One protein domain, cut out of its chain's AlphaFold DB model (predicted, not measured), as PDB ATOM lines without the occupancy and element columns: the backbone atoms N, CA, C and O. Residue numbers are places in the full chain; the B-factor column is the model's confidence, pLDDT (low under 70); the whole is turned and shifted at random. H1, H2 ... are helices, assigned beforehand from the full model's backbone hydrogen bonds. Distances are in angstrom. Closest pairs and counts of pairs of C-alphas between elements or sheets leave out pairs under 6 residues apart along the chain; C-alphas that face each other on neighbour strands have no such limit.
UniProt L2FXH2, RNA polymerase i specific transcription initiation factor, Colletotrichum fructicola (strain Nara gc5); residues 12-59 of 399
ATOM      1  N   THR A  12     184.755 219.546 199.018       77.12
ATOM      2  CA  THR A  12     184.893 219.769 197.561       77.12
ATOM      3  C   THR A  12     185.860 220.890 197.168       77.12
ATOM      4  O   THR A  12     186.393 220.855 196.058       77.12
ATOM      5  N   ASP A  13     186.106 221.862 198.049       71.56
ATOM      6  CA  ASP A  13     187.071 222.942 197.824       71.56
ATOM      7  C   ASP A  13     188.497 222.572 198.258       71.56
ATOM      8  O   ASP A  13     189.457 222.990 197.610       71.56
ATOM      9  N   GLU A  14     188.657 221.696 199.252       77.00
ATOM     10  CA  GLU A  14     189.957 221.112 199.601       77.00
ATOM     11  C   GLU A  14     190.436 220.188 198.477       77.00
ATOM     12  O   GLU A  14     191.553 220.343 197.984       77.00
ATOM     13  N   ILE A  15     189.556 219.325 197.957       75.88
ATOM     14  CA  ILE A  15     189.835 218.466 196.793       75.88
ATOM     15  C   ILE A  15     190.253 219.294 195.564       75.88
ATOM     16  O   ILE A  15     191.109 218.858 194.801       75.88
ATOM     17  N   ARG A  16     189.694 220.495 195.358       74.50
ATOM     18  CA  ARG A  16     190.100 221.401 194.261       74.50
ATOM     19  C   ARG A  16     191.496 221.998 194.445       74.50
ATOM     20  O   ARG A  16     192.080 222.434 193.456       74.50
ATOM     21  N   SER A  17     191.996 222.057 195.677       76.75
ATOM     22  CA  SER A  17     193.310 222.622 196.002       76.75
ATOM     23  C   SER A  17     194.466 221.620 195.875       76.75
ATOM     24  O   SER A  17     195.616 222.043 195.784       76.75
ATOM     25  N   ILE A  18     194.168 220.316 195.839       76.62
ATOM     26  CA  ILE A  18     195.161 219.238 195.743       76.62
ATOM     27  C   ILE A  18     195.537 219.000 194.275       76.62
ATOM     28  O   ILE A  18     194.679 218.977 193.386       76.62
ATOM     29  N   ASP A  19     196.828 218.780 194.015       77.69
ATOM     30  CA  ASP A  19     197.327 218.530 192.665       77.69
ATOM     31  C   ASP A  19     196.721 217.252 192.059       77.69
ATOM     32  O   ASP A  19     196.570 216.206 192.697       77.69
ATOM     33  N   SER A  20     196.394 217.312 190.764       73.38
ATOM     34  CA  SER A  20     195.652 216.239 190.078       73.38
ATOM     35  C   SER A  20     196.373 214.884 190.030       73.38
ATOM     36  O   SER A  20     195.732 213.861 189.783       73.38
ATOM     37  N   GLU A  21     197.692 214.888 190.235       75.00
ATOM     38  CA  GLU A  21     198.554 213.704 190.270       75.00
ATOM     39  C   GLU A  21     198.538 213.061 191.669       75.00
ATOM     40  O   GLU A  21     198.294 211.862 191.788       75.00
ATOM     41  N   GLU A  22     198.597 213.863 192.734       75.88
ATOM     42  CA  GLU A  22     198.416 213.401 194.115       75.88
ATOM     43  C   GLU A  22     197.019 212.780 194.314       75.88
ATOM     44  O   GLU A  22     196.907 211.636 194.766       75.88
ATOM     45  N   LEU A  23     195.953 213.438 193.833       74.19
ATOM     46  CA  LEU A  23     194.585 212.879 193.786       74.19
ATOM     47  C   LEU A  23     194.465 211.595 192.941       74.19
ATOM     48  O   LEU A  23     193.530 210.804 193.120       74.19
ATOM     49  N   TYR A  24     195.351 211.389 191.961       71.88
ATOM     50  CA  TYR A  24     195.323 210.207 191.097       71.88
ATOM     51  C   TYR A  24     195.800 208.958 191.842       71.88
ATOM     52  O   TYR A  24     195.238 207.862 191.682       71.88
ATOM     53  N   GLU A  25     196.846 209.123 192.641       79.25
ATOM     54  CA  GLU A  25     197.490 208.041 193.370       79.25
ATOM     55  C   GLU A  25     196.680 207.639 194.599       79.25
ATOM     56  O   GLU A  25     196.369 206.454 194.755       79.25
ATOM     57  N   THR A  26     196.263 208.630 195.385       76.69
ATOM     58  CA  THR A  26     195.832 208.469 196.780       76.69
ATOM     59  C   THR A  26     194.330 208.222 196.985       76.69
ATOM     60  O   THR A  26     193.951 207.621 197.988       76.69
ATOM     61  N   ARG A  27     193.458 208.604 196.035       82.12
ATOM     62  CA  ARG A  27     191.996 208.446 196.175       82.12
ATOM     63  C   ARG A  27     191.586 206.960 196.320       82.12
ATOM     64  O   ARG A  27     191.760 206.206 195.357       82.12
ATOM     65  N   PRO A  28     190.941 206.538 197.430       79.44
ATOM     66  CA  PRO A  28     190.764 205.117 197.762       79.44
ATOM     67  C   PRO A  28     189.875 204.336 196.779       79.44
ATOM     68  O   PRO A  28     190.225 203.233 196.371       79.44
ATOM     69  N   ASN A  29     188.771 204.924 196.302       77.62
ATOM     70  CA  ASN A  29     187.850 204.283 195.345       77.62
ATOM     71  C   ASN A  29     188.196 204.580 193.869       77.62
ATOM     72  O   ASN A  29     187.316 204.777 193.027       77.62
ATOM     73  N   ARG A  30     189.489 204.673 193.530       81.56
ATOM     74  CA  ARG A  30     189.945 204.950 192.158       81.56
ATOM     75  C   ARG A  30     190.115 203.662 191.352       81.56
ATOM     76  O   ARG A  30     190.961 202.833 191.669       81.56
ATOM     77  N   TRP A  31     189.411 203.544 190.225       83.88
ATOM     78  CA  TRP A  31     189.671 202.481 189.248       83.88
ATOM     79  C   TRP A  31     191.101 202.579 188.685       83.88
ATOM     80  O   TRP A  31     191.437 203.563 188.021       83.88
ATOM     81  N   LYS A  32     191.926 201.553 188.937       83.88
ATOM     82  CA  LYS A  32     193.314 201.430 188.440       83.88
ATOM     83  C   LYS A  32     193.446 200.526 187.192       83.88
ATOM     84  O   LYS A  32     194.540 200.385 186.658       83.88
ATOM     85  N   GLY A  33     192.361 199.893 186.732       87.75
ATOM     86  CA  GLY A  33     192.364 198.981 185.577       87.75
ATOM     87  C   GLY A  33     192.199 199.678 184.217       87.75
ATOM     88  O   GLY A  33     192.207 200.905 184.110       87.75
ATOM     89  N   SER A  34     191.966 198.900 183.151       91.38
ATOM     90  CA  SER A  34     191.780 199.463 181.803       91.38
ATOM     91  C   SER A  34     190.545 200.375 181.710       91.38
ATOM     92  O   SER A  34     189.496 200.099 182.303       91.38
ATOM     93  N   LYS A  35     190.640 201.449 180.912       87.56
ATOM     94  CA  LYS A  35     189.523 202.378 180.657       87.56
ATOM     95  C   LYS A  35     188.343 201.699 179.943       87.56
ATOM     96  O   LYS A  35     187.200 202.075 180.179       87.56
ATOM     97  N   ALA A  36     188.604 200.690 179.109       91.25
ATOM     98  CA  ALA A  36     187.561 199.930 178.422       91.25
ATOM     99  C   ALA A  36     186.707 199.125 179.414       91.25
ATOM    100  O   ALA A  36     185.483 199.213 179.384       91.25
ATOM    101  N   THR A  37     187.346 198.425 180.354       92.56
ATOM    102  CA  THR A  37     186.662 197.663 181.411       92.56
ATOM    103  C   THR A  37     185.825 198.581 182.308       92.56
ATOM    104  O   THR A  37     184.660 198.290 182.564       92.56
ATOM    105  N   TRP A  38     186.367 199.743 182.699       89.81
ATOM    106  CA  TRP A  38     185.608 200.764 183.435       89.81
ATOM    107  C   TRP A  38     184.379 201.254 182.669       89.81
ATOM    108  O   TRP A  38     183.317 201.451 183.251       89.81
ATOM    109  N   HIS A  39     184.498 201.444 181.354       90.00
ATOM    110  CA  HIS A  39     183.373 201.840 180.514       90.00
ATOM    111  C   HIS A  39     182.288 200.763 180.413       90.00
ATOM    112  O   HIS A  39     181.118 201.128 180.352       90.00
ATOM    113  N   VAL A  40     182.636 199.475 180.441       94.19
ATOM    114  CA  VAL A  40     181.634 198.399 180.505       94.19
ATOM    115  C   VAL A  40     180.897 198.435 181.848       94.19
ATOM    116  O   VAL A  40     179.672 198.486 181.851       94.19
ATOM    117  N   TYR A  41     181.605 198.512 182.981       92.31
ATOM    118  CA  TYR A  41     180.953 198.568 184.299       92.31
ATOM    119  C   TYR A  41     180.104 199.833 184.504       92.31
ATOM    120  O   TYR A  41     178.976 199.749 184.971       92.31
ATOM    121  N   THR A  42     180.587 200.997 184.067       93.94
ATOM    122  CA  THR A  42     179.836 202.269 184.121       93.94
ATOM    123  C   THR A  42     178.885 202.459 182.931       93.94
ATOM    124  O   THR A  42     178.514 203.586 182.600       93.94
ATOM    125  N   GLN A  43     178.524 201.404 182.192       95.12
ATOM    126  CA  GLN A  43     177.632 201.542 181.037       95.12
ATOM    127  C   GLN A  43     176.224 201.968 181.466       95.12
ATOM    128  O   GLN A  43     175.700 202.936 180.916       95.12
ATOM    129  N   GLU A  44     175.644 201.296 182.460       96.38
ATOM    130  CA  GLU A  44     174.289 201.578 182.948       96.38
ATOM    131  C   GLU A  44     174.199 202.974 183.574       96.38
ATOM    132  O   GLU A  44     173.369 203.779 183.160       96.38
ATOM    133  N   GLU A  45     175.132 203.321 184.466       96.12
ATOM    134  CA  GLU A  45     175.232 204.653 185.081       96.12
ATOM    135  C   GLU A  45     175.312 205.778 184.039       96.12
ATOM    136  O   GLU A  45     174.649 206.807 184.165       96.12
ATOM    137  N   ARG A  46     176.092 205.586 182.966       93.94
ATOM    138  CA  ARG A  46     176.220 206.581 181.889       93.94
ATOM    139  C   ARG A  46     174.982 206.649 180.999       93.94
ATOM    140  O   ARG A  46     174.717 207.710 180.441       93.94
ATOM    141  N   LEU A  47     174.225 205.560 180.855       95.88
ATOM    142  CA  LEU A  47     172.923 205.579 180.182       95.88
ATOM    143  C   LEU A  47     171.867 206.294 181.040       95.88
ATOM    144  O   LEU A  47     171.121 207.105 180.500       95.88
ATOM    145  N   ILE A  48     171.873 206.081 182.359       97.38
ATOM    146  CA  ILE A  48     171.021 206.792 183.327       97.38
ATOM    147  C   ILE A  48     171.352 208.292 183.355       97.38
ATOM    148  O   ILE A  48     170.452 209.123 183.304       97.38
ATOM    149  N   TYR A  49     172.637 208.662 183.371       95.25
ATOM    150  CA  TYR A  49     173.040 210.069 183.285       95.25
ATOM    151  C   TYR A  49     172.552 210.711 181.977       95.25
ATOM    152  O   TYR A  49     171.982 211.800 182.003       95.25
ATOM    153  N   ARG A  50     172.713 210.023 180.835       95.00
ATOM    154  CA  ARG A  50     172.216 210.509 179.536       95.00
ATOM    155  C   ARG A  50     170.701 210.684 179.519       95.00
ATOM    156  O   ARG A  50     170.246 211.688 178.989       95.00
ATOM    157  N   SER A  51     169.924 209.751 180.074       96.12
ATOM    158  CA  SER A  51     168.460 209.878 180.093       96.12
ATOM    159  C   SER A  51     167.993 210.987 181.040       96.12
ATOM    160  O   SER A  51     167.078 211.730 180.694       96.12
ATOM    161  N   LEU A  52     168.660 211.183 182.182       96.25
ATOM    162  CA  LEU A  52     168.402 212.317 183.075       96.25
ATOM    163  C   LEU A  52     168.729 213.660 182.400       96.25
ATOM    164  O   LEU A  52     167.956 214.613 182.498       96.25
ATOM    165  N   GLU A  53     169.851 213.733 181.683       92.19
ATOM    166  CA  GLU A  53     170.237 214.909 180.902       92.19
ATOM    167  C   GLU A  53     169.256 215.171 179.750       92.19
ATOM    168  O   GLU A  53     168.872 216.314 179.528       92.19
ATOM    169  N   GLU A  54     168.767 214.128 179.081       93.38
ATOM    170  CA  GLU A  54     167.736 214.221 178.044       93.38
ATOM    171  C   GLU A  54     166.389 214.722 178.602       93.38
ATOM    172  O   GLU A  54     165.754 215.582 177.992       93.38
ATOM    173  N   VAL A  55     165.967 214.252 179.783       94.44
ATOM    174  CA  VAL A  55     164.774 214.764 180.487       94.44
ATOM    175  C   VAL A  55     164.954 216.235 180.869       94.44
ATOM    176  O   VAL A  55     164.056 217.034 180.610       94.44
ATOM    177  N   ARG A  56     166.119 216.624 181.403       86.56
ATOM    178  CA  ARG A  56     166.429 218.031 181.709       86.56
ATOM    179  C   ARG A  56     166.396 218.905 180.452       86.56
ATOM    180  O   ARG A  56     165.811 219.978 180.485       86.56
ATOM    181  N   ASN A  57     166.973 218.432 179.347       83.44
ATOM    182  CA  ASN A  57     167.023 219.163 178.078       83.44
ATOM    183  C   ASN A  57     165.637 219.313 177.415       83.44
ATOM    184  O   ASN A  57     165.438 220.211 176.599       83.44
ATOM    185  N   ARG A  58     164.670 218.450 177.764       88.69
ATOM    186  CA  ARG A  58     163.256 218.583 177.374       88.69
ATOM    187  C   ARG A  58     162.490 219.599 178.234       88.69
ATOM    188  O   ARG A  58     161.448 220.081 177.788       88.69
ATOM    189  N   ASP A  59     162.972 219.948 179.429       93.19
ATOM    190  CA  ASP A  59     162.313 220.926 180.302       93.19
ATOM    191  C   ASP A  59     162.607 222.368 179.862       93.19
ATOM    192  O   ASP A  59     163.487 223.073 180.368       93.19
TER     193      ASP A  59
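AT A GLANCE: This is residues 12 to 59 of the 399 residues of the protein "RNA polymerase i specific transcription initiation factor" of Colletotrichum fructicola (strain Nara gc5) (UniProt L2FXH2). The long helix H4 makes one arm of an open U with an empty middle; short H3 lies at its base, and the stretch with the short helices H1 and H2 makes the other arm. The printed part has 48 residues with four named helices, in the order H1, H2, H3, H4, and no named strand: all helix. It is extended, with a radius of gyration of the C-alphas of 15.0 A, and flat, spanning 39 by 29 by 13 A.

HOW THE PARTS SIT: H4, residues 43 to 58, and H3, residues 35 to 41, meet only through their tight link, Thr 42. H2, residues 22 to 26, is apart from H3 and H4. H1, residues 12 to 17, is apart from both too, and close to H2 but not clearly touching: their closest C-alphas, of Ile 15 and Leu 23, are 7.9 A apart. In H1, H2, H3 and H4 every O i to N i+4 pair is within hydrogen-bond range.

IN THESE COORDINATES: H4 runs 22.6 A from C-alpha 43 at (177.632, 201.542, 181.037) to C-alpha 58 at (163.256, 218.583, 177.374). H3 measures 10.1 A, H2 6.2 A and H1 9.0 A, beginning at C-alpha 12 (184.893, 219.769, 197.561).

THE WHOLE: The C-alphas farthest apart, of Glu 25 and Asp 59, are 39.7 A apart. Residues 33 to 59 stand free. The printed part has no cut and no long link; no printed residue is under pLDDT 70.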